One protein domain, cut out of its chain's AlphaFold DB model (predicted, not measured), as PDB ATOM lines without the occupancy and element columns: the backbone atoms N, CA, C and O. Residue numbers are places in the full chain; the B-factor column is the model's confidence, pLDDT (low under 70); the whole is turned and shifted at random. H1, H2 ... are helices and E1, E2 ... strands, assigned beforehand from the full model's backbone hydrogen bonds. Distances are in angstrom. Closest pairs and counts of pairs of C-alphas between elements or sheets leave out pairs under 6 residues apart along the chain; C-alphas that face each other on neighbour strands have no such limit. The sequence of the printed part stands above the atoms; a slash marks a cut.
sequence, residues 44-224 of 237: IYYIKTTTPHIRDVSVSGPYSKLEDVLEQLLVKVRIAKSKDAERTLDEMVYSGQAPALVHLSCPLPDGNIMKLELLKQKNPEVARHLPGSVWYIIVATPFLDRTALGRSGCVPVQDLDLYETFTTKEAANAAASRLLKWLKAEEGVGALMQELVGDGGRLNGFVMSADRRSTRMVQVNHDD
ATOM      1  N   ILE A  44      29.558 113.686  27.207       92.62
ATOM      2  CA  ILE A  44      30.747 112.876  26.949       92.62
ATOM      3  C   ILE A  44      30.417 111.395  27.122       92.62
ATOM      4  O   ILE A  44      29.594 111.011  27.963       92.62
ATOM      5  N   TYR A  45      31.086 110.562  26.335       91.88
ATOM      6  CA  TYR A  45      30.826 109.131  26.255       91.88
ATOM      7  C   TYR A  45      32.019 108.318  26.742       91.88
ATOM      8  O   TYR A  45      33.162 108.646  26.438       91.88
ATOM      9  N   TYR A  46      31.751 107.213  27.427       91.69
ATOM     10  CA  TYR A  46      32.747 106.203  27.772       91.69
ATOM     11  C   TYR A  46      32.242 104.813  27.413       91.69
ATOM     12  O   TYR A  46      31.043 104.547  27.438       91.69
ATOM     13  N   ILE A  47      33.168 103.898  27.147       90.69
ATOM     14  CA  ILE A  47      32.868 102.487  26.917       90.69
ATOM     15  C   ILE A  47      33.380 101.694  28.113       90.69
ATOM     16  O   ILE A  47      34.590 101.579  28.312       90.69
ATOM     17  N   LYS A  48      32.470 101.107  28.889       90.75
ATOM     18  CA  LYS A  48      32.798 100.133  29.936       90.75
ATOM     19  C   LYS A  48      32.759  98.728  29.342       90.75
ATOM     20  O   LYS A  48      31.786  98.333  28.711       90.75
ATOM     21  N   THR A  49      33.830  97.967  29.530       88.50
ATOM     22  CA  THR A  49      33.950  96.572  29.085       88.50
ATOM     23  C   THR A  49      34.051  95.670  30.304       88.50
ATOM     24  O   THR A  49      34.841  95.952  31.197       88.50
ATOM     25  N   THR A  50      33.271  94.589  30.359       86.69
ATOM     26  CA  THR A  50      33.293  93.609  31.456       86.69
ATOM     27  C   THR A  50      33.397  92.187  30.916       86.69
ATOM     28  O   THR A  50      32.545  91.752  30.138       86.69
ATOM     29  N   THR A  51      34.387  91.433  31.396       81.25
ATOM     30  CA  THR A  51      34.602  90.022  31.041       81.25
ATOM     31  C   THR A  51      34.449  89.135  32.285       81.25
ATOM     32  O   THR A  51      35.359  89.078  33.116       81.25
ATOM     33  N   PRO A  52      33.326  88.404  32.442       68.00
ATOM     34  CA  PRO A  52      32.953  87.761  33.708       68.00
ATOM     35  C   PRO A  52      33.940  86.724  34.263       68.00
ATOM     36  O   PRO A  52      34.070  86.600  35.478       68.00
ATOM     37  N   HIS A  53      34.627  85.967  33.405       62.53
ATOM     38  CA  HIS A  53      35.482  84.852  33.836       62.53
ATOM     39  C   HIS A  53      36.902  85.290  34.232       62.53
ATOM     40  O   HIS A  53      37.515  84.671  35.098       62.53
ATOM     41  N   ILE A  54      37.402  86.377  33.638       58.19
ATOM     42  CA  ILE A  54      38.677  87.016  34.013       58.19
ATOM     43  C   ILE A  54      38.441  88.050  35.126       58.19
ATOM     44  O   ILE A  54      39.375  88.412  35.835       58.19
ATOM     45  N   ARG A  55      37.175  88.475  35.315       65.50
ATOM     46  CA  ARG A  55      36.778  89.606  36.170       65.50
ATOM     47  C   ARG A  55      37.628  90.833  35.873       65.50
ATOM     48  O   ARG A  55      38.165  91.496  36.761       65.50
ATOM     49  N   ASP A  56      37.760  91.053  34.573       71.81
ATOM     50  CA  ASP A  56      38.389  92.221  34.009       71.81
ATOM     51  C   ASP A  56      37.289  93.228  33.686       71.81
ATOM     52  O   ASP A  56      36.300  92.889  33.022       71.81
ATOM     53  N   VAL A  57      37.448  94.436  34.216       81.12
ATOM     54  CA  VAL A  57      36.559  95.563  33.959       81.12
ATOM     55  C   VAL A  57      37.431  96.742  33.574       81.12
ATOM     56  O   VAL A  57      38.320  97.134  34.326       81.12
ATOM     57  N   SER A  58      37.171  97.313  32.405       83.81
ATOM     58  CA  SER A  58      37.909  98.464  31.891       83.81
ATOM     59  C   SER A  58      36.960  99.542  31.391       83.81
ATOM     60  O   SER A  58      35.813  99.265  31.042       83.81
ATOM     61  N   VAL A  59      37.449 100.778  31.365       87.12
ATOM     62  CA  VAL A  59      36.748 101.945  30.826       87.12
ATOM     63  C   VAL A  59      37.665 102.613  29.810       87.12
ATOM     64  O   VAL A  59      38.847 102.797  30.089       87.12
ATOM     65  N   SER A  60      37.134 102.955  28.638       86.12
ATOM     66  CA  SER A  60      37.830 103.753  27.624       86.12
ATOM     67  C   SER A  60      37.038 105.006  27.269       86.12
ATOM     68  O   SER A  60      35.806 104.974  27.262       86.12
ATOM     69  N   GLY A  61      37.746 106.096  26.978       86.56
ATOM     70  CA  GLY A  61      37.180 107.423  26.743       86.56
ATOM     71  C   GLY A  61      37.761 108.471  27.704       86.56
ATOM     72  O   GLY A  61      38.626 108.144  28.520       86.56
ATOM     73  N   PRO A  62      37.258 109.715  27.663       90.94
ATOM     74  CA  PRO A  62      35.995 110.120  27.048       90.94
ATOM     75  C   PRO A  62      36.072 110.380  25.542       90.94
ATOM     76  O   PRO A  62      37.100 110.797  25.016       90.94
ATOM     77  N   TYR A  63      34.929 110.234  24.878       89.56
ATOM     78  CA  TYR A  63      34.699 110.626  23.489       89.56
ATOM     79  C   TYR A  63      33.650 111.744  23.442       89.56
ATOM     80  O   TYR A  63      32.694 111.720  24.219       89.56
ATOM     81  N   SER A  64      33.815 112.718  22.544       86.00
ATOM     82  CA  SER A  64      32.831 113.794  22.327       86.00
ATOM     83  C   SER A  64      31.796 113.460  21.257       86.00
ATOM     84  O   SER A  64      30.741 114.084  21.209       86.00
ATOM     85  N   LYS A  65      32.089 112.479  20.401       86.25
ATOM     86  CA  LYS A  65      31.251 112.079  19.272       86.25
ATOM     87  C   LYS A  65      30.846 110.623  19.385       86.25
ATOM     88  O   LYS A  65      31.655 109.776  19.764       86.25
ATOM     89  N   LEU A  66      29.600 110.331  19.027       84.88
ATOM     90  CA  LEU A  66      29.085 108.967  19.049       84.88
ATOM     91  C   LEU A  66      29.741 108.107  17.958       84.88
ATOM     92  O   LEU A  66      29.943 106.915  18.160       84.88
ATOM     93  N   GLU A  67      30.134 108.698  16.834       85.00
ATOM     94  CA  GLU A  67      30.826 108.001  15.749       85.00
ATOM     95  C   GLU A  67      32.160 107.410  16.222       85.00
ATOM     96  O   GLU A  67      32.433 106.233  15.977       85.00
ATOM     97  N   ASP A  68      32.936 108.186  16.987       84.81
ATOM     98  CA  ASP A  68      34.212 107.740  17.561       84.81
ATOM     99  C   ASP A  68      33.993 106.577  18.548       84.81
ATOM    100  O   ASP A  68      34.766 105.618  18.594       84.81
ATOM    101  N   VAL A  69      32.898 106.620  19.319       86.88
ATOM    102  CA  VAL A  69      32.494 105.527  20.220       86.88
ATOM    103  C   VAL A  69      32.194 104.257  19.426       86.88
ATOM    104  O   VAL A  69      32.641 103.175  19.808       86.88
ATOM    105  N   LEU A  70      31.431 104.362  18.335       86.62
ATOM    106  CA  LEU A  70      31.031 103.212  17.519       86.62
ATOM    107  C   LEU A  70      32.232 102.558  16.839       86.62
ATOM    108  O   LEU A  70      32.333 101.331  16.840       86.62
ATOM    109  N   GLU A  71      33.174 103.355  16.332       84.94
ATOM    110  CA  GLU A  71      34.430 102.843  15.783       84.94
ATOM    111  C   GLU A  71      35.206 102.048  16.845       84.94
ATOM    112  O   GLU A  71      35.619 100.909  16.611       84.94
ATOM    113  N   GLN A  72      35.330 102.594  18.056       85.69
ATOM    114  CA  GLN A  72      36.023 101.934  19.164       85.69
ATOM    115  C   GLN A  72      35.303 100.670  19.655       85.69
ATOM    116  O   GLN A  72      35.952  99.673  19.992       85.69
ATOM    117  N   LEU A  73      33.967 100.666  19.668       87.75
ATOM    118  CA  LEU A  73      33.165  99.479  19.973       87.75
ATOM    119  C   LEU A  73      33.380  98.378  18.932       87.75
ATOM    120  O   LEU A  73      33.632  97.234  19.312       87.75
ATOM    121  N   LEU A  74      33.339  98.715  17.640       87.31
ATOM    122  CA  LEU A  74      33.583  97.766  16.551       87.31
ATOM    123  C   LEU A  74      34.970  97.135  16.661       87.31
ATOM    124  O   LEU A  74      35.103  95.914  16.567       87.31
ATOM    125  N   VAL A  75      35.999  97.941  16.927       85.38
ATOM    126  CA  VAL A  75      37.367  97.455  17.147       85.38
ATOM    127  C   VAL A  75      37.417  96.456  18.309       85.38
ATOM    128  O   VAL A  75      37.914  95.339  18.141       85.38
ATOM    129  N   LYS A  76      36.835  96.794  19.469       86.12
ATOM    130  CA  LYS A  76      36.781  95.890  20.634       86.12
ATOM    131  C   LYS A  76      36.052  94.581  20.324       86.12
ATOM    132  O   LYS A  76      36.518  93.510  20.712       86.12
ATOM    133  N   VAL A  77      34.927  94.650  19.615       88.81
ATOM    134  CA  VAL A  77      34.127  93.479  19.232       88.81
ATOM    135  C   VAL A  77      34.881  92.561  18.266       88.81
ATOM    136  O   VAL A  77      34.860  91.337  18.442       88.81
ATOM    137  N   ARG A  78      35.597  93.134  17.291       88.31
ATOM    138  CA  ARG A  78      36.432  92.388  16.337       88.31
ATOM    139  C   ARG A  78      37.587  91.672  17.027       88.31
ATOM    140  O   ARG A  78      37.767  90.473  16.810       88.31
ATOM    141  N   ILE A  79      38.303  92.358  17.920       85.31
ATOM    142  CA  ILE A  79      39.380  91.762  18.732       85.31
ATOM    143  C   ILE A  79      38.836  90.608  19.584       85.31
ATOM    144  O   ILE A  79      39.444  89.539  19.665       85.31
ATOM    145  N   ALA A  80      37.648  90.789  20.166       85.31
ATOM    146  CA  ALA A  80      36.952  89.761  20.934       85.31
ATOM    147  C   ALA A  80      36.389  88.608  20.071       85.31
ATOM    148  O   ALA A  80      35.942  87.596  20.613       85.31
ATOM    149  N   LYS A  81      36.427  88.730  18.735       88.12
ATOM    150  CA  LYS A  81      35.923  87.756  17.750       88.12
ATOM    151  C   LYS A  81      34.433  87.439  17.909       88.12
ATOM    152  O   LYS A  81      33.997  86.319  17.625       88.12
ATOM    153  N   SER A  82      33.643  88.419  18.345       90.56
ATOM    154  CA  SER A  82      32.202  88.260  18.552       90.56
ATOM    155  C   SER A  82      31.412  88.649  17.298       90.56
ATOM    156  O   SER A  82      30.985  89.789  17.138       90.56
ATOM    157  N   LYS A  83      31.201  87.683  16.393       89.06
ATOM    158  CA  LYS A  83      30.528  87.921  15.097       89.06
ATOM    159  C   LYS A  83      29.091  88.429  15.230       89.06
ATOM    160  O   LYS A  83      28.646  89.238  14.422       89.06
ATOM    161  N   ASP A  84      28.359  87.945  16.232       87.94
ATOM    162  CA  ASP A  84      26.968  88.357  16.444       87.94
ATOM    163  C   ASP A  84      26.881  89.811  16.919       87.94
ATOM    164  O   ASP A  84      26.029  90.560  16.441       87.94
ATOM    165  N   ALA A  85      27.789  90.226  17.806       89.88
ATOM    166  CA  ALA A  85      27.882  91.610  18.251       89.88
ATOM    167  C   ALA A  85      28.358  92.540  17.128       89.88
ATOM    168  O   ALA A  85      27.854  93.652  17.026       89.88
ATOM    169  N   GLU A  86      29.268  92.080  16.262       91.06
ATOM    170  CA  GLU A  86      29.741  92.856  15.107       91.06
ATOM    171  C   GLU A  86      28.581  93.166  14.158       91.06
ATOM    172  O   GLU A  86      28.312  94.328  13.874       91.06
ATOM    173  N   ARG A  87      27.814  92.137  13.776       90.19
ATOM    174  CA  ARG A  87      26.611  92.306  12.950       90.19
ATOM    175  C   ARG A  87      25.579  93.217  13.618       90.19
ATOM    176  O   ARG A  87      24.988  94.045  12.942       90.19
ATOM    177  N   THR A  88      25.374  93.073  14.928       89.31
ATOM    178  CA  THR A  88      24.426  93.920  15.674       89.31
ATOM    179  C   THR A  88      24.850  95.389  15.630       89.31
ATOM    180  O   THR A  88      24.013  96.252  15.389       89.31
ATOM    181  N   LEU A  89      26.140  95.689  15.822       88.12
ATOM    182  CA  LEU A  89      26.653  97.058  15.720       88.12
ATOM    183  C   LEU A  89      26.501  97.615  14.306       88.12
ATOM    184  O   LEU A  89      26.016  98.734  14.160       88.12
ATOM    185  N   ASP A  90      26.848  96.835  13.280       88.25
ATOM    186  CA  ASP A  90      26.661  97.248  11.888       88.25
ATOM    187  C   ASP A  90      25.180  97.561  11.609       88.25
ATOM    188  O   ASP A  90      24.857  98.631  11.098       88.25
ATOM    189  N   GLU A  91      24.256  96.680  12.005       87.19
ATOM    190  CA  GLU A  91      22.810  96.891  11.856       87.19
ATOM    191  C   GLU A  91      22.327  98.152  12.588       87.19
ATOM    192  O   GLU A  91      21.525  98.907  12.037       87.19
ATOM    193  N   MET A  92      22.831  98.431  13.794       86.00
ATOM    194  CA  MET A  92      22.497  99.648  14.544       86.00
ATOM    195  C   MET A  92      23.004 100.919  13.858       86.00
ATOM    196  O   MET A  92      22.297 101.927  13.852       86.00
ATOM    197  N   VAL A  93      24.198 100.876  13.260       85.25
ATOM    198  CA  VAL A  93      24.749 101.990  12.475       85.25
ATOM    199  C   VAL A  93      23.895 102.227  11.228       85.25
ATOM    200  O   VAL A  93      23.466 103.353  10.988       85.25
ATOM    201  N   TYR A  94      23.580 101.176  10.462       83.81
ATOM    202  CA  TYR A  94      22.779 101.296   9.237       83.81
ATOM    203  C   TYR A  94      21.328 101.718   9.493       83.81
ATOM    204  O   TYR A  94      20.733 102.390   8.653       83.81
ATOM    205  N   SER A  95      20.749 101.316  10.624       84.94
ATOM    206  CA  SER A  95      19.367 101.647  10.997       84.94
ATOM    207  C   SER A  95      19.221 102.975  11.743       84.94
ATOM    208  O   SER A  95      18.098 103.350  12.074       84.94
ATOM    209  N   GLY A  96      20.322 103.681  12.030       79.50
ATOM    210  CA  GLY A  96      20.300 104.927  12.804       79.50
ATOM    211  C   GLY A  96      19.988 104.737  14.295       79.50
ATOM    212  O   GLY A  96      19.742 105.705  15.000       79.50
ATOM    213  N   GLN A  97      20.014 103.504  14.810       82.81
ATOM    214  CA  GLN A  97      19.672 103.189  16.206       82.81
ATOM    215  C   GLN A  97      20.868 103.243  17.167       82.81
ATOM    216  O   GLN A  97      20.723 102.977  18.362       82.81
ATOM    217  N   ALA A  98      22.054 103.602  16.676       78.62
ATOM    218  CA  ALA A  98      23.262 103.736  17.486       78.62
ATOM    219  C   ALA A  98      23.103 104.612  18.754       78.62
ATOM    220  O   ALA A  98      23.616 104.203  19.800       78.62
ATOM    221  N   PRO A  99      22.369 105.749  18.751       77.56
ATOM    222  CA  PRO A  99      22.198 106.578  19.953       77.56
ATOM    223  C   PRO A  99      21.476 105.875  21.112       77.56
ATOM    224  O   PRO A  99      21.689 106.229  22.281       77.56
ATOM    225  N   ALA A 100      20.653 104.867  20.801       78.81
ATOM    226  CA  ALA A 100      19.911 104.060  21.767       78.81
ATOM    227  C   ALA A 100      20.752 102.927  22.384       78.81
ATOM    228  O   ALA A 100      20.264 102.203  23.257       78.81
ATOM    229  N   LEU A 101      22.011 102.758  21.962       82.56
ATOM    230  CA  LEU A 101      22.896 101.756  22.536       82.56
ATOM    231  C   LEU A 101      23.181 102.075  24.008       82.56
ATOM    232  O   LEU A 101      23.845 103.055  24.329       82.56
ATOM    233  N   VAL A 102      22.702 101.217  24.908       85.00
ATOM    234  CA  VAL A 102      23.035 101.271  26.343       85.00
ATOM    235  C   VAL A 102      24.015 100.160  26.696       85.00
ATOM    236  O   VAL A 102      25.026 100.397  27.347       85.00
ATOM    237  N   HIS A 103      23.740  98.940  26.236       89.50
ATOM    238  CA  HIS A 103      24.600  97.787  26.451       89.50
ATOM    239  C   HIS A 103      24.588  96.859  25.235       89.50
ATOM    240  O   HIS A 103      23.583  96.745  24.538       89.50
ATOM    241  N   LEU A 104      25.693  96.148  25.032       90.12
ATOM    242  CA  LEU A 104      25.850  95.113  24.021       90.12
ATOM    243  C   LEU A 104      26.445  93.863  24.661       90.12
ATOM    244  O   LEU A 104      27.511  93.894  25.283       90.12
ATOM    245  N   SER A 105      25.755  92.739  24.491       90.25
ATOM    246  CA  SER A 105      26.300  91.433  24.847       90.25
ATOM    247  C   SER A 105      27.126  90.906  23.682       90.25
ATOM    248  O   SER A 105      26.639  90.836  22.559       90.25
ATOM    249  N   CYS A 106      28.363  90.515  23.964       90.69
ATOM    250  CA  CYS A 106      29.329  90.017  22.996       90.69
ATOM    251  C   CYS A 106      29.670  88.559  23.328       90.69
ATOM    252  O   CYS A 106      30.564  88.312  24.147       90.69
ATOM    253  N   PRO A 107      28.952  87.578  22.744       89.50
ATOM    254  CA  PRO A 107      29.303  86.170  22.867       89.50
ATOM    255  C   PRO A 107      30.720  85.924  22.347       89.50
ATOM    256  O   PRO A 107      31.061  86.336  21.236       89.50
ATOM    257  N   LEU A 108      31.543  85.263  23.150       86.94
ATOM    258  CA  LEU A 108      32.934  84.953  22.852       86.94
ATOM    259  C   LEU A 108      33.070  83.503  22.347       86.94
ATOM    260  O   LEU A 108      32.232  82.656  22.670       86.94
ATOM    261  N   PRO A 109      34.137  83.171  21.591       85.12
ATOM    262  CA  PRO A 109      34.346  81.818  21.057       85.12
ATOM    263  C   PRO A 109      34.446  80.702  22.108       85.12
ATOM    264  O   PRO A 109      34.240  79.536  21.787       85.12
ATOM    265  N   ASP A 110      34.778  81.043  23.351       84.31
ATOM    266  CA  ASP A 110      34.882  80.117  24.482       84.31
ATOM    267  C   ASP A 110      33.538  79.877  25.203       84.31
ATOM    268  O   ASP A 110      33.490  79.150  26.195       84.31
ATOM    269  N   GLY A 111      32.446  80.472  24.708       83.19
ATOM    270  CA  GLY A 111      31.107  80.380  25.289       83.19
ATOM    271  C   GLY A 111      30.816  81.411  26.383       83.19
ATOM    272  O   GLY A 111      29.705  81.426  26.915       83.19
ATOM    273  N   ASN A 112      31.767  82.288  26.720       84.06
ATOM    274  CA  ASN A 112      31.534  83.394  27.646       84.06
ATOM    275  C   ASN A 112      30.835  84.576  26.962       84.06
ATOM    276  O   ASN A 112      30.747  84.657  25.741       84.06
ATOM    277  N   ILE A 113      30.345  85.526  27.761       87.31
ATOM    278  CA  ILE A 113      29.731  86.763  27.263       87.31
ATOM    279  C   ILE A 113      30.504  87.946  27.837       87.31
ATOM    280  O   ILE A 113      30.445  88.201  29.041       87.31
ATOM    281  N   MET A 114      31.214  88.670  26.975       89.44
ATOM    282  CA  MET A 114      31.727  89.999  27.294       89.44
ATOM    283  C   MET A 114      30.570  90.999  27.218       89.44
ATOM    284  O   MET A 114      29.720  90.904  26.336       89.44
ATOM    285  N   LYS A 115      30.515  91.956  28.139       90.62
ATOM    286  CA  LYS A 115      29.528  93.040  28.115       90.62
ATOM    287  C   LYS A 115      30.223  94.348  27.777       90.62
ATOM    288  O   LYS A 115      31.232  94.672  28.398       90.62
ATOM    289  N   LEU A 116      29.668  95.077  26.820       91.00
ATOM    290  CA  LEU A 116      30.025  96.458  26.525       91.00
ATOM    291  C   LEU A 116      28.870  97.346  26.977       91.00
ATOM    292  O   LEU A 116      27.714  97.021  26.727       91.00
ATOM    293  N   GLU A 117      29.173  98.441  27.653       91.06
ATOM    294  CA  GLU A 117      28.197  99.402  28.159       91.06
ATOM    295  C   GLU A 117      28.627 100.809  27.752       91.06
ATOM    296  O   GLU A 117      29.790 101.185  27.927       91.06
ATOM    297  N   LEU A 118      27.690 101.570  27.185       90.19
ATOM    298  CA  LEU A 118      27.892 102.971  26.847       90.19
ATOM    299  C   LEU A 118      27.500 103.826  28.050       90.19
ATOM    300  O   LEU A 118      26.323 103.947  28.385       90.19
ATOM    301  N   LEU A 119      28.490 104.449  28.680       91.25
ATOM    302  CA  LEU A 119      28.259 105.407  29.752       91.25
ATOM    303  C   LEU A 119      28.158 106.806  29.146       91.25
ATOM    304  O   LEU A 119      29.030 107.219  28.381       91.25
ATOM    305  N   LYS A 120      27.106 107.539  29.510       91.31
ATOM    306  CA  LYS A 120      26.890 108.936  29.117       91.31
ATOM    307  C   LYS A 120      27.018 109.818  30.354       91.31
ATOM    308  O   LYS A 120      26.379 109.545  31.369       91.31
ATOM    309  N   GLN A 121      27.809 110.881  30.271       92.62
ATOM    310  CA  GLN A 121      27.944 111.870  31.339       92.62
ATOM    311  C   GLN A 121      27.729 113.266  30.756       92.62
ATOM    312  O   GLN A 121      28.435 113.665  29.837       92.62
ATOM    313  N   LYS A 122      26.784 114.036  31.305       93.31
ATOM    314  CA  LYS A 122      26.637 115.450  30.944       93.31
ATOM    315  C   LYS A 122      27.719 116.265  31.650       93.31
ATOM    316  O   LYS A 122      27.736 116.341  32.877       93.31
ATOM    317  N   ASN A 123      28.640 116.829  30.882       95.00
ATOM    318  CA  ASN A 123      29.749 117.639  31.359       95.00
ATOM    319  C   ASN A 123      30.164 118.669  30.282       95.00
ATOM    320  O   ASN A 123      31.095 118.413  29.516       95.00
ATOM    321  N   PRO A 124      29.507 119.848  30.242       93.69
ATOM    322  CA  PRO A 124      29.765 120.888  29.241       93.69
ATOM    323  C   PRO A 124      31.220 121.372  29.206       93.69
ATOM    324  O   PRO A 124      31.741 121.743  28.156       93.69
ATOM    325  N   GLU A 125      31.875 121.423  30.370       94.31
ATOM    326  CA  GLU A 125      33.258 121.888  30.487       94.31
ATOM    327  C   GLU A 125      34.210 120.918  29.786       94.31
ATOM    328  O   GLU A 125      35.024 121.330  28.959       94.31
ATOM    329  N   VAL A 126      34.073 119.626  30.087       93.62
ATOM    330  CA  VAL A 126      34.914 118.588  29.495       93.62
ATOM    331  C   VAL A 126      34.575 118.392  28.023       93.62
ATOM    332  O   VAL A 126      35.495 118.312  27.219       93.62
ATOM    333  N   ALA A 127      33.294 118.386  27.644       92.19
ATOM    334  CA  ALA A 127      32.877 118.202  26.253       92.19
ATOM    335  C   ALA A 127      33.533 119.226  25.310       92.19
ATOM    336  O   ALA A 127      34.076 118.855  24.271       92.19
ATOM    337  N   ARG A 128      33.605 120.502  25.722       91.31
ATOM    338  CA  ARG A 128      34.299 121.567  24.971       91.31
ATOM    339  C   ARG A 128      35.817 121.412  24.921       91.31
ATOM    340  O   ARG A 128      36.459 122.028  24.074       91.31
ATOM    341  N   HIS A 129      36.398 120.652  25.845       89.50
ATOM    342  CA  HIS A 129      37.832 120.394  25.899       89.50
ATOM    343  C   HIS A 129      38.263 119.226  24.996       89.50
ATOM    344  O   HIS A 129      39.458 119.055  24.763       89.50
ATOM    345  N   LEU A 130      37.324 118.420  24.490       88.94
ATOM    346  CA  LEU A 130      37.629 117.237  23.687       88.94
ATOM    347  C   LEU A 130      37.789 117.561  22.185       88.94
ATOM    348  O   LEU A 130      37.033 118.375  21.654       88.94
ATOM    349  N   PRO A 131      38.716 116.893  21.465       86.88
ATOM    350  CA  PRO A 131      39.695 115.931  21.973       86.88
ATOM    351  C   PRO A 131      40.800 116.641  22.765       86.88
ATOM    352  O   PRO A 131      41.398 117.614  22.308       86.88
ATOM    353  N   GLY A 132      41.075 116.141  23.964       85.94
ATOM    354  CA  GLY A 132      41.990 116.779  24.893       85.94
ATOM    355  C   GLY A 132      42.165 115.943  26.143       85.94
ATOM    356  O   GLY A 132      41.454 114.964  26.370       85.94
ATOM    357  N   SER A 133      43.141 116.328  26.953       90.31
ATOM    358  CA  SER A 133      43.475 115.557  28.133       90.31
ATOM    359  C   SER A 133      42.466 115.780  29.252       90.31
ATOM    360  O   SER A 133      42.112 116.916  29.567       90.31
ATOM    361  N   VAL A 134      42.047 114.696  29.896       94.69
ATOM    362  CA  VAL A 134      41.098 114.739  31.004       94.69
ATOM    363  C   VAL A 134      41.551 113.873  32.170       94.69
ATOM    364  O   VAL A 134      42.389 112.977  32.048       94.69
ATOM    365  N   TRP A 135      40.940 114.125  33.316       95.25
ATOM    366  CA  TRP A 135      41.130 113.384  34.547       95.25
ATOM    367  C   TRP A 135      39.787 112.854  35.009       95.25
ATOM    368  O   TRP A 135      38.834 113.616  35.111       95.25
ATOM    369  N   TYR A 136      39.688 111.568  35.304       95.75
ATOM    370  CA  TYR A 136      38.417 110.961  35.693       95.75
ATOM    371  C   TYR A 136      38.583 110.063  36.907       95.75
ATOM    372  O   TYR A 136      39.662 109.532  37.175       95.75
ATOM    373  N   ILE A 137      37.504 109.924  37.667       96.19
ATOM    374  CA  ILE A 137      37.467 109.132  38.889       96.19
ATOM    375  C   ILE A 137      36.739 107.834  38.591       96.19
ATOM    376  O   ILE A 137      35.588 107.853  38.153       96.19
ATOM    377  N   ILE A 138      37.392 106.714  38.882       94.50
ATOM    378  CA  ILE A 138      36.749 105.403  38.905       94.50
ATOM    379  C   ILE A 138      36.559 104.930  40.343       94.50
ATOM    380  O   ILE A 138      37.402 105.176  41.213       94.50
ATOM    381  N   VAL A 139      35.461 104.218  40.574       94.56
ATOM    382  CA  VAL A 139      35.187 103.493  41.813       94.56
ATOM    383  C   VAL A 139      35.120 102.012  41.481       94.56
ATOM    384  O   VAL A 139      34.178 101.554  40.846       94.56
ATOM    385  N   ALA A 140      36.128 101.256  41.898       91.12
ATOM    386  CA  ALA A 140      36.173  99.817  41.705       91.12
ATOM    387  C   ALA A 140      35.700  99.089  42.966       91.12
ATOM    388  O   ALA A 140      36.149  99.365  44.081       91.12
ATOM    389  N   THR A 141      34.832  98.103  42.780       90.06
ATOM    390  CA  THR A 141      34.448  97.140  43.809       90.06
ATOM    391  C   THR A 141      35.201  95.841  43.526       90.06
ATOM    392  O   THR A 141      34.875  95.150  42.560       90.06
ATOM    393  N   PRO A 142      36.240  95.491  44.303       84.69
ATOM    394  CA  PRO A 142      36.961  94.245  44.118       84.69
ATOM    395  C   PRO A 142      36.096  93.048  44.513       84.69
ATOM    396  O   PRO A 142      35.250  93.119  45.405       84.69
ATOM    397  N   PHE A 143      36.372  91.904  43.900       77.00
ATOM    398  CA  PHE A 143      35.792  90.642  44.321       77.00
ATOM    399  C   PHE A 143      36.514  90.117  45.569       77.00
ATOM    400  O   PHE A 143      37.682  89.735  45.513       77.00
ATOM    401  N   LEU A 144      35.817  90.081  46.708       70.56
ATOM    402  CA  LEU A 144      36.410  89.809  48.028       70.56
ATOM    403  C   LEU A 144      36.531  88.321  48.411       70.56
ATOM    404  O   LEU A 144      36.829  87.997  49.564       70.56
ATOM    405  N   ASP A 145      36.336  87.394  47.474       67.81
ATOM    406  CA  ASP A 145      36.574  85.974  47.744       67.81
ATOM    407  C   ASP A 145      38.074  85.684  47.867       67.81
ATOM    408  O   ASP A 145      38.852  85.807  46.919       67.81
ATOM    409  N   ARG A 146      38.471  85.241  49.061       54.06
ATOM    410  CA  ARG A 146      39.857  84.923  49.428       54.06
ATOM    411  C   ARG A 146      40.459  83.775  48.615       54.06
ATOM    412  O   ARG A 146      41.677  83.627  48.611       54.06
ATOM    413  N   THR A 147      39.635  82.975  47.940       55.69
ATOM    414  CA  THR A 147      40.092  81.899  47.046       55.69
ATOM    415  C   THR A 147      40.370  82.386  45.620       55.69
ATOM    416  O   THR A 147      41.026  81.685  44.854       55.69
ATOM    417  N   ALA A 148      39.933  83.603  45.275       52.41
ATOM    418  CA  ALA A 148      40.028  84.186  43.939       52.41
ATOM    419  C   ALA A 148      41.288  85.036  43.698       52.41
ATOM    420  O   ALA A 148      41.379  85.702  42.667       52.41
ATOM    421  N   LEU A 149      42.273  85.006  44.606       51.28
ATOM    422  CA  LEU A 149      43.627  85.485  44.316       51.28
ATOM    423  C   LEU A 149      44.248  84.548  43.270       51.28
ATOM    424  O   LEU A 149      44.899  83.553  43.587       51.28
ATOM    425  N   GLY A 150      43.962  84.838  42.003       51.72
ATOM    426  CA  GLY A 150      44.516  84.126  40.865       51.72
ATOM    427  C   GLY A 150      46.036  84.275  40.782       51.72
ATOM    428  O   GLY A 150      46.659  85.101  41.451       51.72
ATOM    429  N   ARG A 151      46.648  83.485  39.894       46.56
ATOM    430  CA  ARG A 151      48.103  83.467  39.637       46.56
ATOM    431  C   ARG A 151      48.691  84.816  39.183       46.56
ATOM    432  O   ARG A 151      49.907  84.932  39.122       46.56
ATOM    433  N   SER A 152      47.858  85.804  38.853       51.06
ATOM    434  CA  SER A 152      48.257  87.120  38.341       51.06
ATOM    435  C   SER A 152      48.630  88.139  39.421       51.06
ATOM    436  O   SER A 152      49.163  89.188  39.082       51.06
ATOM    437  N   GLY A 153      48.356  87.878  40.707       52.28
ATOM    438  CA  GLY A 153      48.662  88.825  41.791       52.28
ATOM    439  C   GLY A 153      47.782  90.087  41.826       52.28
ATOM    440  O   GLY A 153      47.920  90.884  42.750       52.28
ATOM    441  N   CYS A 154      46.850  90.248  40.882       57.50
ATOM    442  CA  CYS A 154      45.850  91.315  40.882       57.50
ATOM    443  C   CYS A 154      44.536  90.814  41.496       57.50
ATOM    444  O   CYS A 154      44.096  89.698  41.205       57.50
ATOM    445  N   VAL A 155      43.896  91.637  42.334       65.06
ATOM    446  CA  VAL A 155      42.559  91.333  42.861       65.06
ATOM    447  C   VAL A 155      41.550  91.553  41.732       65.06
ATOM    448  O   VAL A 155      41.503  92.658  41.194       65.06
ATOM    449  N   PRO A 156      40.755  90.539  41.354       72.56
ATOM    450  CA  PRO A 156      39.789  90.707  40.284       72.56
ATOM    451  C   PRO A 156      38.714  91.733  40.663       72.56
ATOM    452  O   PRO A 156      38.285  91.784  41.819       72.56
ATOM    453  N   VAL A 157      38.255  92.525  39.696       76.56
ATOM    454  CA  VAL A 157      37.268  93.587  39.923       76.56
ATOM    455  C   VAL A 157      35.872  93.033  39.648       76.56
ATOM    456  O   VAL A 157      35.616  92.447  38.600       76.56
ATOM    457  N   GLN A 158      34.969  93.158  40.621       80.50
ATOM    458  CA  GLN A 158      33.570  92.760  40.469       80.50
ATOM    459  C   GLN A 158      32.783  93.809  39.685       80.50
ATOM    460  O   GLN A 158      31.952  93.446  38.857       80.50
ATOM    461  N   ASP A 159      33.032  95.084  39.976       83.56
ATOM    462  CA  ASP A 159      32.367  96.208  39.331       83.56
ATOM    463  C   ASP A 159      33.279  97.435  39.289       83.56
ATOM    464  O   ASP A 159      34.168  97.581  40.131       83.56
ATOM    465  N   LEU A 160      33.054  98.313  38.319       88.06
ATOM    466  CA  LEU A 160      33.794  99.555  38.139       88.06
ATOM    467  C   LEU A 160      32.839 100.635  37.641       88.06
ATOM    468  O   LEU A 160      32.298 100.524  36.543       88.06
ATOM    469  N   ASP A 161      32.683 101.690  38.425       90.88
ATOM    470  CA  ASP A 161      31.836 102.827  38.087       90.88
ATOM    471  C   ASP A 161      32.679 104.048  37.736       90.88
ATOM    472  O   ASP A 161      33.665 104.358  38.409       90.88
ATOM    473  N   LEU A 162      32.274 104.760  36.687       93.25
ATOM    474  CA  LEU A 162      32.770 106.100  36.404       93.25
ATOM    475  C   LEU A 162      32.005 107.088  37.289       93.25
ATOM    476  O   LEU A 162      30.784 107.187  37.187       93.25
ATOM    477  N   TYR A 163      32.716 107.815  38.148       94.81
ATOM    478  CA  TYR A 163      32.094 108.767  39.064       94.81
ATOM    479  C   TYR A 163      31.960 110.160  38.442       94.81
ATOM    480  O   TYR A 163      30.856 110.682  38.323       94.81
ATOM    481  N   GLU A 164      33.079 110.777  38.055       95.75
ATOM    482  CA  GLU A 164      33.098 112.141  37.518       95.75
ATOM    483  C   GLU A 164      34.387 112.403  36.723       95.75
ATOM    484  O   GLU A 164      35.380 111.686  36.883       95.75
ATOM    485  N   THR A 165      34.371 113.451  35.895       96.88
ATOM    486  CA  THR A 165      35.420 113.787  34.922       96.88
ATOM    487  C   THR A 165      35.738 115.278  34.991       96.88
ATOM    488  O   THR A 165      34.838 116.100  35.142       96.88
ATOM    489  N   PHE A 166      37.016 115.626  34.868       97.25
ATOM    490  CA  PHE A 166      37.571 116.954  35.096       97.25
ATOM    491  C   PHE A 166      38.640 117.286  34.055       97.25
ATOM    492  O   PHE A 166      39.327 116.410  33.533       97.25
ATOM    493  N   THR A 167      38.856 118.576  33.822       95.69
ATOM    494  CA  THR A 167      39.931 119.096  32.961       95.69
ATOM    495  C   THR A 167      41.284 119.175  33.681       95.69
ATOM    496  O   THR A 167      42.332 119.247  33.045       95.69
ATOM    497  N   THR A 168      41.297 119.123  35.021       95.88
ATOM    498  CA  THR A 168      42.520 119.247  35.832       95.88
ATOM    499  C   THR A 168      42.668 118.121  36.850       95.88
ATOM    500  O   THR A 168      41.694 117.629  37.431       95.88
ATOM    501  N   LYS A 169      43.923 117.742  37.110       96.25
ATOM    502  CA  LYS A 169      44.282 116.715  38.092       96.25
ATOM    503  C   LYS A 169      43.903 117.133  39.506       96.25
ATOM    504  O   LYS A 169      43.455 116.315  40.302       96.25
ATOM    505  N   GLU A 170      44.103 118.404  39.829       96.81
ATOM    506  CA  GLU A 170      43.870 118.968  41.153       96.81
ATOM    507  C   GLU A 170      42.381 118.912  41.509       96.81
ATOM    508  O   GLU A 170      42.035 118.496  42.617       96.81
ATOM    509  N   ALA A 171      41.500 119.247  40.557       97.56
ATOM    510  CA  ALA A 171      40.056 119.119  40.732       97.56
ATOM    511  C   ALA A 171      39.640 117.654  40.922       97.56
ATOM    512  O   ALA A 171      38.920 117.349  41.877       97.56
ATOM    513  N   ALA A 172      40.161 116.748  40.086       97.38
ATOM    514  CA  ALA A 172      39.880 115.318  40.188       97.38
ATOM    515  C   ALA A 172      40.344 114.727  41.529       97.38
ATOM    516  O   ALA A 172      39.577 114.048  42.208       97.38
ATOM    517  N   ASN A 173      41.564 115.036  41.975       97.88
ATOM    518  CA  ASN A 173      42.077 114.590  43.273       97.88
ATOM    519  C   ASN A 173      41.244 115.145  44.437       97.88
ATOM    520  O   ASN A 173      40.910 114.412  45.369       97.88
ATOM    521  N   ALA A 174      40.875 116.429  44.394       97.62
ATOM    522  CA  ALA A 174      40.046 117.030  45.434       97.62
ATOM    523  C   ALA A 174      38.660 116.367  45.507       97.62
ATOM    524  O   ALA A 174      38.164 116.097  46.604       97.62
ATOM    525  N   ALA A 175      38.045 116.078  44.357       98.06
ATOM    526  CA  ALA A 175      36.784 115.350  44.278       98.06
ATOM    527  C   ALA A 175      36.918 113.900  44.767       98.06
ATOM    528  O   ALA A 175      36.100 113.460  45.570       98.06
ATOM    529  N   ALA A 176      37.991 113.196  44.401       97.62
ATOM    530  CA  ALA A 176      38.242 111.825  44.840       97.62
ATOM    531  C   ALA A 176      38.459 111.718  46.362       97.62
ATOM    532  O   ALA A 176      37.922 110.813  47.002       97.62
ATOM    533  N   SER A 177      39.163 112.675  46.979       97.81
ATOM    534  CA  SER A 177      39.307 112.725  48.445       97.81
ATOM    535  C   SER A 177      37.963 112.986  49.144       97.81
ATOM    536  O   SER A 177      37.658 112.371  50.170       97.81
ATOM    537  N   ARG A 178      37.111 113.864  48.587       98.06
ATOM    538  CA  ARG A 178      35.737 114.060  49.093       98.06
ATOM    539  C   ARG A 178      34.910 112.781  48.966       98.06
ATOM    540  O   ARG A 178      34.232 112.414  49.925       98.06
ATOM    541  N   LEU A 179      35.016 112.091  47.833       97.75
ATOM    542  CA  LEU A 179      34.327 110.831  47.582       97.75
ATOM    543  C   LEU A 179      34.736 109.756  48.594       97.75
ATOM    544  O   LEU A 179      33.867 109.151  49.207       97.75
ATOM    545  N   LEU A 180      36.032 109.570  48.864       97.44
ATOM    546  CA  LEU A 180      36.502 108.624  49.885       97.44
ATOM    547  C   LEU A 180      35.920 108.914  51.274       97.44
ATOM    548  O   LEU A 180      35.499 107.994  51.975       97.44
ATOM    549  N   LYS A 181      35.851 110.189  51.672       97.44
ATOM    550  CA  LYS A 181      35.252 110.588  52.957       97.44
ATOM    551  C   LYS A 181      33.759 110.278  53.007       97.44
ATOM    552  O   LYS A 181      33.278 109.806  54.036       97.44
ATOM    553  N   TRP A 182      33.046 110.517  51.908       97.31
ATOM    554  CA  TRP A 182      31.633 110.176  51.783       97.31
ATOM    555  C   TRP A 182      31.410 108.659  51.852       97.31
ATOM    556  O   TRP A 182      30.631 108.201  52.683       97.31
ATOM    557  N   LEU A 183      32.178 107.874  51.089       96.00
ATOM    558  CA  LEU A 183      32.136 106.408  51.117       96.00
ATOM    559  C   LEU A 183      32.423 105.866  52.525       96.00
ATOM    560  O   LEU A 183      31.732 104.972  53.004       96.00
ATOM    561  N   LYS A 184      33.410 106.431  53.235       96.19
ATOM    562  CA  LYS A 184      33.708 106.067  54.628       96.19
ATOM    563  C   LYS A 184      32.517 106.334  55.546       96.19
ATOM    564  O   LYS A 184      32.228 105.510  56.408       96.19
ATOM    565  N   ALA A 185      31.858 107.481  55.389       95.62
ATOM    566  CA  ALA A 185      30.680 107.818  56.179       95.62
ATOM    567  C   ALA A 185      29.516 106.854  55.900       95.62
ATOM    568  O   ALA A 185      28.841 106.442  56.840       95.62
ATOM    569  N   GLU A 186      29.331 106.448  54.641       95.12
ATOM    570  CA  GLU A 186      28.315 105.472  54.229       95.12
ATOM    571  C   GLU A 186      28.572 104.072  54.818       95.12
ATOM    572  O   GLU A 186      27.647 103.432  55.313       95.12
ATOM    573  N   GLU A 187      29.828 103.612  54.832       92.94
ATOM    574  CA  GLU A 187      30.221 102.324  55.437       92.94
ATOM    575  C   GLU A 187      30.168 102.338  56.982       92.94
ATOM    576  O   GLU A 187      30.161 101.287  57.629       92.94
ATOM    577  N   GLY A 188      30.122 103.524  57.594       91.25
ATOM    578  CA  GLY A 188      29.916 103.726  59.027       91.25
ATOM    579  C   GLY A 188      31.190 103.900  59.864       91.25
ATOM    580  O   GLY A 188      32.325 103.842  59.394       91.25
ATOM    581  N   VAL A 189      30.998 104.123  61.171       88.81
ATOM    582  CA  VAL A 189      32.041 104.577  62.121       88.81
ATOM    583  C   VAL A 189      33.257 103.639  62.200       88.81
ATOM    584  O   VAL A 189      34.374 104.097  62.438       88.81
ATOM    585  N   GLY A 190      33.064 102.337  61.979       90.62
ATOM    586  CA  GLY A 190      34.137 101.336  62.006       90.62
ATOM    587  C   GLY A 190      34.878 101.142  60.678       90.62
ATOM    588  O   GLY A 190      35.798 100.327  60.624       90.62
ATOM    589  N   ALA A 191      34.483 101.839  59.610       94.94
ATOM    590  CA  ALA A 191      35.093 101.681  58.299       94.94
ATOM    591  C   ALA A 191      36.530 102.214  58.279       94.94
ATOM    592  O   ALA A 191      36.831 103.300  58.788       94.94
ATOM    593  N   LEU A 192      37.428 101.470  57.643       94.94
ATOM    594  CA  LEU A 192      38.792 101.905  57.373       94.94
ATOM    595  C   LEU A 192      38.816 102.700  56.070       94.94
ATOM    596  O   LEU A 192      38.131 102.350  55.118       94.94
ATOM    597  N   MET A 193      39.606 103.769  56.038       96.62
ATOM    598  CA  MET A 193      39.832 104.573  54.839       96.62
ATOM    599  C   MET A 193      41.323 104.837  54.721       96.62
ATOM    600  O   MET A 193      41.947 105.232  55.709       96.62
ATOM    601  N   GLN A 194      41.868 104.643  53.529       96.06
ATOM    602  CA  GLN A 194      43.236 105.006  53.195       96.06
ATOM    603  C   GLN A 194      43.242 105.846  51.923       96.06
ATOM    604  O   GLN A 194      42.534 105.543  50.966       96.06
ATOM    605  N   GLU A 195      44.073 106.880  51.929       95.25
ATOM    606  CA  GLU A 195      44.359 107.736  50.784       95.25
ATOM    607  C   GLU A 195      45.870 107.695  50.532       95.25
ATOM    608  O   GLU A 195      46.668 107.736  51.472       95.25
ATOM    609  N   LEU A 196      46.258 107.572  49.268       93.00
ATOM    610  CA  LEU A 196      47.632 107.553  48.798       93.00
ATOM    611  C   LEU A 196      47.717 108.364  47.508       93.00
ATOM    612  O   LEU A 196      47.040 108.071  46.526       93.00
ATOM    613  N   VAL A 197      48.603 109.351  47.475       91.19
ATOM    614  CA  VAL A 197      48.964 110.016  46.224       91.19
ATOM    615  C   VAL A 197      50.173 109.285  45.656       91.19
ATOM    616  O   VAL A 197      51.240 109.289  46.264       91.19
ATOM    617  N   GLY A 198      49.970 108.595  44.535       80.75
ATOM    618  CA  GLY A 198      51.015 107.824  43.865       80.75
ATOM    619  C   GLY A 198      51.906 108.683  42.967       80.75
ATOM    620  O   GLY A 198      51.698 109.892  42.811       80.75
ATOM    621  N   ASP A 199      52.866 108.028  42.320       72.00
ATOM    622  CA  ASP A 199      53.722 108.656  41.314       72.00
ATOM    623  C   ASP A 199      52.880 109.249  40.169       72.00
ATOM    624  O   ASP A 199      51.870 108.689  39.739       72.00
ATOM    625  N   GLY A 200      53.248 110.450  39.715       79.44
ATOM    626  CA  GLY A 200      52.422 111.266  38.809       79.44
ATOM    627  C   GLY A 200      51.388 112.155  39.522       79.44
ATOM    628  O   GLY A 200      50.721 112.977  38.883       79.44
ATOM    629  N   GLY A 201      51.289 112.065  40.852       88.62
ATOM    630  CA  GLY A 201      50.431 112.921  41.670       88.62
ATOM    631  C   GLY A 201      48.949 112.560  41.581       88.62
ATOM    632  O   GLY A 201      48.109 113.442  41.730       88.62
ATOM    633  N   ARG A 202      48.629 111.296  41.281       93.44
ATOM    634  CA  ARG A 202      47.253 110.787  41.165       93.44
ATOM    635  C   ARG A 202      46.792 110.213  42.495       93.44
ATOM    636  O   ARG A 202      47.524 109.432  43.110       93.44
ATOM    637  N   LEU A 203      45.590 110.579  42.924       95.88
ATOM    638  CA  LEU A 203      45.004 110.014  44.130       95.88
ATOM    639  C   LEU A 203      44.517 108.586  43.870       95.88
ATOM    640  O   LEU A 203      43.758 108.325  42.939       95.88
ATOM    641  N   ASN A 204      44.935 107.681  44.745       94.44
ATOM    642  CA  ASN A 204      44.413 106.334  44.894       94.44
ATOM    643  C   ASN A 204      43.982 106.150  46.347       94.44
ATOM    644  O   ASN A 204      44.621 106.650  47.268       94.44
ATOM    645  N   GLY A 205      42.918 105.409  46.592       94.44
ATOM    646  CA  GLY A 205      42.505 105.121  47.953       94.44
ATOM    647  C   GLY A 205      41.477 104.020  48.016       94.44
ATOM    648  O   GLY A 205      41.008 103.517  46.998       94.44
ATOM    649  N   PHE A 206      41.122 103.637  49.230       95.38
ATOM    650  CA  PHE A 206      40.030 102.705  49.443       95.38
ATOM    651  C   PHE A 206      39.284 103.009  50.730       95.38
ATOM    652  O   PHE A 206      39.826 103.591  51.675       95.38
ATOM    653  N   VAL A 207      38.045 102.538  50.766       96.00
ATOM    654  CA  VAL A 207      37.243 102.378  51.971       96.00
ATOM    655  C   VAL A 207      36.920 100.901  52.129       96.00
ATOM    656  O   VAL A 207      36.547 100.247  51.162       96.00
ATOM    657  N   MET A 208      37.082 100.371  53.337       94.38
ATOM    658  CA  MET A 208      36.740  98.992  53.677       94.38
ATOM    659  C   MET A 208      35.833  98.978  54.906       94.38
ATOM    660  O   MET A 208      36.140  99.623  55.913       94.38
ATOM    661  N   SER A 209      34.739  98.223  54.837       93.38
ATOM    662  CA  SER A 209      33.809  98.050  55.950       93.38
ATOM    663  C   SER A 209      34.494  97.408  57.161       93.38
ATOM    664  O   SER A 209      35.487  96.683  57.041       93.38
ATOM    665  N   ALA A 210      33.950  97.644  58.357       91.44
ATOM    666  CA  ALA A 210      34.512  97.114  59.604       91.44
ATOM    667  C   ALA A 210      34.597  95.573  59.614       91.44
ATOM    668  O   ALA A 210      35.548  94.993  60.140       91.44
ATOM    669  N   ASP A 211      33.616  94.910  58.996       88.75
ATOM    670  CA  ASP A 211      33.551  93.453  58.846       88.75
ATOM    671  C   ASP A 211      34.361  92.916  57.651       88.75
ATOM    672  O   ASP A 211      34.432  91.701  57.451       88.75
ATOM    673  N   ARG A 212      34.999  93.811  56.880       84.62
ATOM    674  CA  ARG A 212      35.804  93.525  55.684       84.62
ATOM    675  C   ARG A 212      35.049  92.773  54.585       84.62
ATOM    676  O   ARG A 212      35.664  92.042  53.808       84.62
ATOM    677  N   ARG A 213      33.722  92.912  54.543       85.06
ATOM    678  CA  ARG A 213      32.860  92.321  53.507       85.06
ATOM    679  C   ARG A 213      32.566  93.266  52.350       85.06
ATOM    680  O   ARG A 213      32.093  92.798  51.322       85.06
ATOM    681  N   SER A 214      32.841  94.556  52.515       87.31
ATOM    682  CA  SER A 214      32.756  95.575  51.475       87.31
ATOM    683  C   SER A 214      34.088  96.306  51.393       87.31
ATOM    684  O   SER A 214      34.670  96.680  52.414       87.31
ATOM    685  N   THR A 215      34.556  96.512  50.169       91.69
ATOM    686  CA  THR A 215      35.693  97.368  49.858       91.69
ATOM    687  C   THR A 215      35.319  98.151  48.615       91.69
ATOM    688  O   THR A 215      34.791  97.580  47.667       91.69
ATOM    689  N   ARG A 216      35.600  99.449  48.609       93.62
ATOM    690  CA  ARG A 216      35.483 100.311  47.434       93.62
ATOM    691  C   ARG A 216      36.803 101.029  47.246       93.62
ATOM    692  O   ARG A 216      37.306 101.650  48.180       93.62
ATOM    693  N   MET A 217      37.388 100.891  46.068       93.94
ATOM    694  CA  MET A 217      38.648 101.514  45.689       93.94
ATOM    695  C   MET A 217      38.343 102.722  44.814       93.94
ATOM    696  O   MET A 217      37.576 102.608  43.868       93.94
ATOM    697  N   VAL A 218      38.930 103.868  45.131       95.69
ATOM    698  CA  VAL A 218      38.795 105.100  44.353       95.69
ATOM    699  C   VAL A 218      40.131 105.389  43.696       95.69
ATOM    700  O   VAL A 218      41.160 105.404  44.374       95.69
ATOM    701  N   GLN A 219      40.118 105.637  42.393       94.62
ATOM    702  CA  GLN A 219      41.324 105.942  41.635       94.62
ATOM    703  C   GLN A 219      41.073 107.095  40.671       94.62
ATOM    704  O   GLN A 219      40.087 107.107  39.935       94.62
ATOM    705  N   VAL A 220      41.996 108.055  40.675       95.31
ATOM    706  CA  VAL A 220      42.071 109.123  39.680       95.31
ATOM    707  C   VAL A 220      42.921 108.643  38.512       95.31
ATOM    708  O   VAL A 220      44.105 108.334  38.663       95.31
ATOM    709  N   ASN A 221      42.314 108.619  37.335       92.56
ATOM    710  CA  ASN A 221      42.946 108.267  36.077       92.56
ATOM    711  C   ASN A 221      43.080 109.482  35.168       92.56
ATOM    712  O   ASN A 221      42.510 110.545  35.407       92.56
ATOM    713  N   HIS A 222      43.885 109.299  34.132       91.44
ATOM    714  CA  HIS A 222      44.244 110.309  33.153       91.44
ATOM    715  C   HIS A 222      44.053 109.702  31.776       91.44
ATOM    716  O   HIS A 222      44.557 108.605  31.532       91.44
ATOM    717  N   ASP A 223      43.341 110.416  30.921       87.94
ATOM    718  CA  ASP A 223      43.251 110.127  29.497       87.94
ATOM    719  C   ASP A 223      43.868 111.311  28.744       87.94
ATOM    720  O   ASP A 223      43.695 112.473  29.137       87.94
ATOM    721  N   ASP A 224      44.662 111.040  27.713       83.12
ATOM    722  CA  ASP A 224      45.302 112.082  26.907       83.12
ATOM    723  C   ASP A 224      44.444 112.507  25.702       83.12
ATOM    724  O   ASP A 224      44.860 113.375  24.932       83.12
TER     725      ASP A 224
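Overview. This is residues 44 to 224 of the 237 residues of an uncharacterized protein of Capronia coronata CBS 617.96 (UniProt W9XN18). Two twisted antiparallel sheets stand partly face to face as a loose sandwich, with E6 of one sheet beside E2 and E1 of the other. The helical hairpin of H1 and H2 covers one face of the four-strand sheet, the long helix H4 packs on the five-strand sheet, and the short H3 grazes both sheets where the chain passes from one to the other. The printed part has 181 residues, with four named helices and nine named strands in the order E1 E2 H1 H2 E3 E4 H3 E5 E6 H4 E7 E8 E9. The sheets run E2 E1 E4 E3 and E6 E5 E9 E8 E7, and the class is mixed, helices and strands. The whole is compact, with a radius of gyration of the C-alphas of 17.8 A, and spans 53 by 43 by 28 A.

Arrangement. E1, residues 44 to 51, and E2, residues 56 to 63, form a hairpin, with N 47 and O 60 at 2.9 A. H1, residues 66 to 79, and H2, residues 83 to 94, touch at the C-alphas of Val 77 and Glu 86, 6.1 A apart, at a shallow tilt of 18 degrees, opposite ways. E3, residues 103 to 107, and E4, residues 113 to 122, form the next hairpin, with N 104 and O 116 at 2.8 A, and E4 is also the antiparallel neighbour of E1, with N 48 and O 117 at 2.8 A. H1 and H2 are on the same face of this sheet, two layers, helices on one face of a sheet. H1 has a height over the sheet of 8.7 A and lies over E1 and E4, along the strands, at 9 degrees to E1 on the local plane. H2 lies only just over E3, on which 3 of its 12 C-alphas fall. H3, residues 124 to 129, only grazes each sheet. E5, residues 134 to 142, and E6, residues 157 to 166, form a hairpin, with N 139 and O 161 at 2.8 A. The closest C-alphas of E2 and E6 are those of Asp 56 and Val 157, 6.2 A apart, and E1 and E6 are near each other, with 12 pairs of C-alphas within 10 A. H4, residues 169 to 187, is on the second sheet, and its closest C-alphas to E8, residues 203 to 208, are those of Asn 173 and Leu 203, 5.5 A apart. E7, residues 192 to 197, E8 and E9, residues 215 to 223, are a meander, each strand the antiparallel neighbour of the one before, with N 194 and O 206 at 3.0 A and N 218 and O 205 at 2.8 A. E9 is also the antiparallel neighbour of E5, with N 136 and O 221 within hydrogen-bond range at 3.0 A. In H1, H2, H3 and H4 every O i to N i+4 pair is within hydrogen-bond range.

Along the chain. E1 begins at C-alpha 44 (30.747, 112.876, 26.949) and is 23.5 A long; E2 is 21.5 A. H1 is 20.1 A, H2 16.5 A, and E4 29.1 A. E5 is 24.7 A and E6 23.9 A. H4, 26.6 A long, begins at C-alpha 169 (44.282, 116.715, 38.092). E9 is 25.2 A and ends at C-alpha 223 (43.251, 110.127, 29.497).

Size, cuts and confidence. The two C-alphas farthest apart are those of Tyr 94 and Gly 190, 54.0 A. The printed part has no cut. The link from E5 to E6, residues 143 to 156, is long. The mean pLDDT of the printed part is 87.0, and residues 52 to 55 and 145 to 155 are under 70.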